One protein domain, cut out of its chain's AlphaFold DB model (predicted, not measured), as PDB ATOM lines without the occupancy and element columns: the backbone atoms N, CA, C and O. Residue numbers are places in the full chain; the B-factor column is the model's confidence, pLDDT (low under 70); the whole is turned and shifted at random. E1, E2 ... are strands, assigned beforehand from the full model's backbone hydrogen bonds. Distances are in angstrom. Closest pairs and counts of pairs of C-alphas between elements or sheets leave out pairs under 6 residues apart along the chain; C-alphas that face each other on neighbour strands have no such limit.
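AT A GLANCE: This is residues 648 to 665 and 676 to 712 of the 738 residues of the protein "Hypothetical protein" of Ditylum brightwellii (UniProt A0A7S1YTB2). With little regular structure, the model is one small, strongly twisted sheet of two hairpins side by side, E1 with E2 and E3 with E4; residues 694 to 699 stick out. Of 55 printed residues, 21 lie in four named strands, antiparallel in the order E2 E1 E3 E4: all strand. It is only just compact, close to loose, with a radius of gyration of the C-alphas of 11.9 A and spans of 34 by 32 by 15 A.

HOW THE PARTS SIT: Start at E1, residues 648 to 653, in a hairpin with E2, residues 659 to 661; N 660 and O 651 are 2.7 A apart. E1 neighbours E3, residues 686 to 693, antiparallel; N 650 and O 689 are 2.8 A apart. E3 bends by 57 degrees at residue 690, in a hairpin with E4, residues 700 to 703; N 692 and O 701 are 2.8 A apart.

IN THESE COORDINATES: Find C-alpha 648 at (17.850, 30.586, -47.702); E1 runs 16.4 A from there. E3 is 20.3 A long; E4 ends at C-alpha 703, (18.154, 23.211, -40.861).

THE WHOLE: Across the cut, residues 666 to 675, C-alphas 665 and 676 are 14.1 A apart. Residues 662 to 665 have pLDDT under 70.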
ATOM      1  N   SER A 648      16.949  30.928 -46.612       75.50
ATOM      2  CA  SER A 648      17.850  30.586 -47.702       75.50
ATOM      3  C   SER A 648      17.827  29.084 -47.929       75.50
ATOM      4  O   SER A 648      17.952  28.309 -46.984       75.50
ATOM      5  N   TRP A 649      17.711  28.688 -49.188       77.44
ATOM      6  CA  TRP A 649      17.809  27.301 -49.617       77.44
ATOM      7  C   TRP A 649      19.173  27.052 -50.253       77.44
ATOM      8  O   TRP A 649      19.698  27.901 -50.976       77.44
ATOM      9  N   VAL A 650      19.749  25.889 -49.971       83.75
ATOM     10  CA  VAL A 650      20.996  25.403 -50.565       83.75
ATOM     11  C   VAL A 650      20.791  23.983 -51.075       83.75
ATOM     12  O   VAL A 650      19.969  23.235 -50.544       83.75
ATOM     13  N   MET A 651      21.558  23.591 -52.086       85.38
ATOM     14  CA  MET A 651      21.541  22.226 -52.603       85.38
ATOM     15  C   MET A 651      22.624  21.414 -51.903       85.38
ATOM     16  O   MET A 651      23.809  21.712 -52.004       85.38
ATOM     17  N   ARG A 652      22.239  20.369 -51.179       86.94
ATOM     18  CA  ARG A 652      23.145  19.449 -50.492       86.94
ATOM     19  C   ARG A 652      23.138  18.106 -51.202       86.94
ATOM     20  O   ARG A 652      22.100  17.466 -51.306       86.94
ATOM     21  N   CYS A 653      24.296  17.617 -51.621       86.19
ATOM     22  CA  CYS A 653      24.409  16.248 -52.112       86.19
ATOM     23  C   CYS A 653      24.147  15.267 -50.970       86.19
ATOM     24  O   CYS A 653      24.838  15.302 -49.953       86.19
ATOM     25  N   GLY A 654      23.190  14.358 -51.136       81.69
ATOM     26  CA  GLY A 654      22.958  13.330 -50.133       81.69
ATOM     27  C   GLY A 654      24.122  12.338 -50.048       81.69
ATOM     28  O   GLY A 654      24.441  11.909 -48.953       81.69
ATOM     29  N   ALA A 655      24.820  12.028 -51.144       81.56
ATOM     30  CA  ALA A 655      25.897  11.032 -51.122       81.56
ATOM     31  C   ALA A 655      27.209  11.536 -50.486       81.56
ATOM     32  O   ALA A 655      27.789  10.855 -49.646       81.56
ATOM     33  N   CYS A 656      27.704  12.711 -50.895       83.31
ATOM     34  CA  CYS A 656      28.998  13.243 -50.429       83.31
ATOM     35  C   CYS A 656      28.884  14.454 -49.493       83.31
ATOM     36  O   CYS A 656      29.904  15.003 -49.080       83.31
ATOM     37  N   PHE A 657      27.660  14.896 -49.185       85.50
ATOM     38  CA  PHE A 657      27.367  16.031 -48.300       85.50
ATOM     39  C   PHE A 657      27.950  17.380 -48.740       85.50
ATOM     40  O   PHE A 657      27.962  18.326 -47.955       85.50
ATOM     41  N   ALA A 658      28.388  17.495 -49.998       83.56
ATOM     42  CA  ALA A 658      28.757  18.772 -50.593       83.56
ATOM     43  C   ALA A 658      27.549  19.713 -50.609       83.56
ATOM     44  O   ALA A 658      26.455  19.301 -50.998       83.56
ATOM     45  N   VAL A 659      27.757  20.956 -50.185       86.00
ATOM     46  CA  VAL A 659      26.735  22.002 -50.190       86.00
ATOM     47  C   VAL A 659      27.070  22.984 -51.302       86.00
ATOM     48  O   VAL A 659      28.171  23.526 -51.326       86.00
ATOM     49  N   TYR A 660      26.108  23.205 -52.184       82.25
ATOM     50  CA  TYR A 660      26.148  24.151 -53.285       82.25
ATOM     51  C   TYR A 660      25.180  25.287 -52.963       82.25
ATOM     52  O   TYR A 660      23.993  25.061 -52.707       82.25
ATOM     53  N   ALA A 661      25.696  26.510 -52.934       73.31
ATOM     54  CA  ALA A 661      24.876  27.701 -52.780       73.31
ATOM     55  C   ALA A 661      24.390  28.183 -54.154       73.31
ATOM     56  O   ALA A 661      25.095  28.062 -55.158       73.31
ATOM     57  N   ASN A 662      23.193  28.767 -54.188       59.62
ATOM     58  CA  ASN A 662      22.657  29.401 -55.388       59.62
ATOM     59  C   ASN A 662      23.580  30.572 -55.768       59.62
ATOM     60  O   ASN A 662      23.643  31.562 -55.042       59.62
ATOM     61  N   GLY A 663      24.329  30.437 -56.866       54.19
ATOM     62  CA  GLY A 663      25.263  31.464 -57.344       54.19
ATOM     63  C   GLY A 663      26.684  30.980 -57.637       54.19
ATOM     64  O   GLY A 663      27.470  31.754 -58.183       54.19
ATOM     65  N   GLU A 664      27.036  29.729 -57.319       51.22
ATOM     66  CA  GLU A 664      28.309  29.164 -57.779       51.22
ATOM     67  C   GLU A 664      28.206  28.905 -59.289       51.22
ATOM     68  O   GLU A 664      27.596  27.938 -59.739       51.22
ATOM     69  N   LYS A 665      28.725  29.852 -60.078       49.41
ATOM     70  CA  LYS A 665      28.900  29.689 -61.520       49.41
ATOM     71  C   LYS A 665      29.858  28.523 -61.727       49.41
ATOM     72  O   LYS A 665      31.020  28.607 -61.327       49.41
ATOM     73  N   LEU A 676      21.483  19.385 -61.492       81.62
ATOM     74  CA  LEU A 676      20.983  18.014 -61.339       81.62
ATOM     75  C   LEU A 676      22.033  17.098 -60.693       81.62
ATOM     76  O   LEU A 676      21.719  16.302 -59.818       81.62
ATOM     77  N   PHE A 677      23.316  17.289 -61.028       84.38
ATOM     78  CA  PHE A 677      24.397  16.414 -60.568       84.38
ATOM     79  C   PHE A 677      25.410  17.119 -59.664       84.38
ATOM     80  O   PHE A 677      25.777  18.279 -59.857       84.38
ATOM     81  N   CYS A 678      25.903  16.385 -58.671       85.56
ATOM     82  CA  CYS A 678      26.968  16.816 -57.775       85.56
ATOM     83  C   CYS A 678      28.349  16.770 -58.460       85.56
ATOM     84  O   CYS A 678      28.778  15.696 -58.869       85.56
ATOM     85  N   ASP A 679      29.116  17.865 -58.461       83.25
ATOM     86  CA  ASP A 679      30.470  17.900 -59.055       83.25
ATOM     87  C   ASP A 679      31.484  17.006 -58.341       83.25
ATOM     88  O   ASP A 679      32.412  16.481 -58.953       83.25
ATOM     89  N   ARG A 680      31.337  16.829 -57.022       81.75
ATOM     90  CA  ARG A 680      32.303  16.045 -56.239       81.75
ATOM     91  C   ARG A 680      32.187  14.542 -56.448       81.75
ATOM     92  O   ARG A 680      33.195  13.850 -56.356       81.75
ATOM     93  N   CYS A 681      30.976  14.022 -56.629       84.06
ATOM     94  CA  CYS A 681      30.747  12.574 -56.681       84.06
ATOM     95  C   CYS A 681      29.893  12.103 -57.861       84.06
ATOM     96  O   CYS A 681      29.653  10.905 -57.973       84.06
ATOM     97  N   GLY A 682      29.400  13.010 -58.707       82.94
ATOM     98  CA  GLY A 682      28.533  12.692 -59.844       82.94
ATOM     99  C   GLY A 682      27.138  12.187 -59.468       82.94
ATOM    100  O   GLY A 682      26.400  11.740 -60.337       82.94
ATOM    101  N   SER A 683      26.763  12.211 -58.184       78.75
ATOM    102  CA  SER A 683      25.444  11.748 -57.748       78.75
ATOM    103  C   SER A 683      24.350  12.725 -58.178       78.75
ATOM    104  O   SER A 683      24.483  13.928 -57.956       78.75
ATOM    105  N   ASP A 684      23.264  12.172 -58.713       83.12
ATOM    106  CA  ASP A 684      22.000  12.855 -59.035       83.12
ATOM    107  C   ASP A 684      21.162  13.183 -57.781       83.12
ATOM    108  O   ASP A 684      20.132  13.844 -57.819       83.12
ATOM    109  N   PHE A 685      21.590  12.702 -56.610       82.50
ATOM    110  CA  PHE A 685      20.842  12.884 -55.373       82.50
ATOM    111  C   PHE A 685      21.221  14.205 -54.691       82.50
ATOM    112  O   PHE A 685      21.950  14.229 -53.690       82.50
ATOM    113  N   LEU A 686      20.750  15.317 -55.259       84.19
ATOM    114  CA  LEU A 686      20.824  16.647 -54.657       84.19
ATOM    115  C   LEU A 686      19.524  16.983 -53.919       84.19
ATOM    116  O   LEU A 686      18.425  16.874 -54.448       84.19
ATOM    117  N   GLN A 687      19.675  17.407 -52.670       84.19
ATOM    118  CA  GLN A 687      18.585  17.718 -51.760       84.19
ATOM    119  C   GLN A 687      18.530  19.220 -51.514       84.19
ATOM    120  O   GLN A 687      19.531  19.811 -51.100       84.19
ATOM    121  N   ARG A 688      17.365  19.836 -51.701       85.50
ATOM    122  CA  ARG A 688      17.138  21.224 -51.299       85.50
ATOM    123  C   ARG A 688      16.962  21.272 -49.778       85.50
ATOM    124  O   ARG A 688      16.050  20.649 -49.242       85.50
ATOM    125  N   VAL A 689      17.861  21.967 -49.083       83.31
ATOM    126  CA  VAL A 689      17.893  22.078 -47.614       83.31
ATOM    127  C   VAL A 689      17.927  23.550 -47.229       83.31
ATOM    128  O   VAL A 689      18.612  24.348 -47.872       83.31
ATOM    129  N   SER A 690      17.199  23.932 -46.187       84.06
ATOM    130  CA  SER A 690      17.258  25.293 -45.674       84.06
ATOM    131  C   SER A 690      18.542  25.526 -44.890       84.06
ATOM    132  O   SER A 690      19.073  24.653 -44.207       84.06
ATOM    133  N   ALA A 691      19.086  26.726 -45.002       82.62
ATOM    134  CA  ALA A 691      20.326  27.094 -44.355       82.62
ATOM    135  C   ALA A 691      20.243  28.504 -43.789       82.62
ATOM    136  O   ALA A 691      19.523  29.354 -44.304       82.62
ATOM    137  N   SER A 692      21.015  28.776 -42.744       80.75
ATOM    138  CA  SER A 692      21.293  30.125 -42.260       80.75
ATOM    139  C   SER A 692      22.783  30.284 -41.982       80.75
ATOM    140  O   SER A 692      23.451  29.331 -41.590       80.75
ATOM    141  N   VAL A 693      23.327  31.485 -42.177       77.62
ATOM    142  CA  VAL A 693      24.683  31.813 -41.712       77.62
ATOM    143  C   VAL A 693      24.576  32.618 -40.437       77.62
ATOM    144  O   VAL A 693      23.839  33.602 -40.343       77.62
ATOM    145  N   ASP A 694      25.312  32.171 -39.433       75.44
ATOM    146  CA  ASP A 694      25.350  32.828 -38.145       75.44
ATOM    147  C   ASP A 694      26.251  34.075 -38.198       75.44
ATOM    148  O   ASP A 694      27.415  34.002 -38.591       75.44
ATOM    149  N   LYS A 695      25.719  35.238 -37.800       70.56
ATOM    150  CA  LYS A 695      26.377  36.549 -37.993       70.56
ATOM    151  C   LYS A 695      27.690  36.691 -37.221       70.56
ATOM    152  O   LYS A 695      28.567  37.431 -37.645       70.56
ATOM    153  N   LYS A 696      27.809  36.019 -36.071       72.31
ATOM    154  CA  LYS A 696      28.983  36.118 -35.186       72.31
ATOM    155  C   LYS A 696      30.101  35.157 -35.577       72.31
ATOM    156  O   LYS A 696      31.267  35.464 -35.377       72.31
ATOM    157  N   THR A 697      29.739  33.978 -36.078       77.69
ATOM    158  CA  THR A 697      30.688  32.883 -36.322       77.69
ATOM    159  C   THR A 697      30.960  32.649 -37.805       77.69
ATOM    160  O   THR A 697      31.888  31.916 -38.136       77.69
ATOM    161  N   GLY A 698      30.141  33.221 -38.695       75.25
ATOM    162  CA  GLY A 698      30.187  32.965 -40.133       75.25
ATOM    163  C   GLY A 698      29.861  31.515 -40.507       75.25
ATOM    164  O   GLY A 698      30.029  31.132 -41.662       75.25
ATOM    165  N   ARG A 699      29.413  30.682 -39.555       77.19
ATOM    166  CA  ARG A 699      29.141  29.261 -39.802       77.19
ATOM    167  C   ARG A 699      27.800  29.088 -40.503       77.19
ATOM    168  O   ARG A 699      26.784  29.607 -40.042       77.19
ATOM    169  N   LEU A 700      27.809  28.302 -41.577       79.25
ATOM    170  CA  LEU A 700      26.605  27.820 -42.243       79.25
ATOM    171  C   LEU A 700      25.952  26.730 -41.382       79.25
ATOM    172  O   LEU A 700      26.548  25.683 -41.132       79.25
ATOM    173  N   ARG A 701      24.730  26.981 -40.919       81.81
ATOM    174  CA  ARG A 701      23.865  26.011 -40.247       81.81
ATOM    175  C   ARG A 701      22.814  25.542 -41.240       81.81
ATOM    176  O   ARG A 701      22.064  26.360 -41.755       81.81
ATOM    177  N   LEU A 702      22.774  24.241 -41.497       85.56
ATOM    178  CA  LEU A 702      21.700  23.611 -42.259       85.56
ATOM    179  C   LEU A 702      20.577  23.243 -41.288       85.56
ATOM    180  O   LEU A 702      20.857  22.635 -40.253       85.56
ATOM    181  N   HIS A 703      19.342  23.615 -41.610       83.00
ATOM    182  CA  HIS A 703      18.154  23.211 -40.861       83.00
ATOM    183  C   HIS A 703      17.580  21.992 -41.568       83.00
ATOM    184  O   HIS A 703      17.193  22.020 -42.733       83.00
ATOM    185  N   MET A 704      17.682  20.866 -40.884       83.88
ATOM    186  CA  MET A 704      17.169  19.581 -41.321       83.88
ATOM    187  C   MET A 704      16.313  19.077 -40.175       83.88
ATOM    188  O   MET A 704      16.650  19.333 -39.017       83.88
ATOM    189  N   ARG A 705      15.275  18.297 -40.476       81.38
ATOM    190  CA  ARG A 705      14.472  17.623 -39.453       81.38
ATOM    191  C   ARG A 705      15.351  17.023 -38.345       81.38
ATOM    192  O   ARG A 705      16.296  16.289 -38.640       81.38
ATOM    193  N   LYS A 706      15.004  17.262 -37.075       75.88
ATOM    194  CA  LYS A 706      15.766  16.809 -35.884       75.88
ATOM    195  C   LYS A 706      16.208  15.343 -35.901       75.88
ATOM    196  O   LYS A 706      17.255  15.007 -35.364       75.88
ATOM    197  N   ASN A 707      15.422  14.481 -36.544       78.69
ATOM    198  CA  ASN A 707      15.682  13.048 -36.682       78.69
ATOM    199  C   ASN A 707      15.937  12.632 -38.138       78.69
ATOM    200  O   ASN A 707      15.568  11.526 -38.540       78.69
ATOM    201  N   TYR A 708      16.522  13.514 -38.949       79.44
ATOM    202  CA  TYR A 708      16.799  13.229 -40.348       79.44
ATOM    203  C   TYR A 708      17.757  12.036 -40.478       79.44
ATOM    204  O   TYR A 708      18.924  12.095 -40.085       79.44
ATOM    205  N   LYS A 709      17.262  10.937 -41.054       77.50
ATOM    206  CA  LYS A 709      18.053   9.739 -41.344       77.50
ATOM    207  C   LYS A 709      18.449   9.744 -42.808       77.50
ATOM    208  O   LYS A 709      17.599   9.734 -43.694       77.50
ATOM    209  N   HIS A 710      19.753   9.729 -43.059       73.12
ATOM    210  CA  HIS A 710      20.260   9.649 -44.417       73.12
ATOM    211  C   HIS A 710      19.949   8.274 -45.025       73.12
ATOM    212  O   HIS A 710      20.318   7.238 -44.466       73.12
ATOM    213  N   ASN A 711      19.266   8.262 -46.170       70.12
ATOM    214  CA  ASN A 711      18.944   7.025 -46.863       70.12
ATOM    215  C   ASN A 711      20.179   6.501 -47.608       70.12
ATOM    216  O   ASN A 711      20.571   7.037 -48.637       70.12
ATOM    217  N   ILE A 712      20.772   5.421 -47.095       70.75
ATOM    218  CA  ILE A 712      21.913   4.724 -47.711       70.75
ATOM    219  C   ILE A 712      21.498   3.728 -48.810       70.75
ATOM    220  O   ILE A 712      22.306   2.915 -49.269       70.75
TER     221      ILE A 712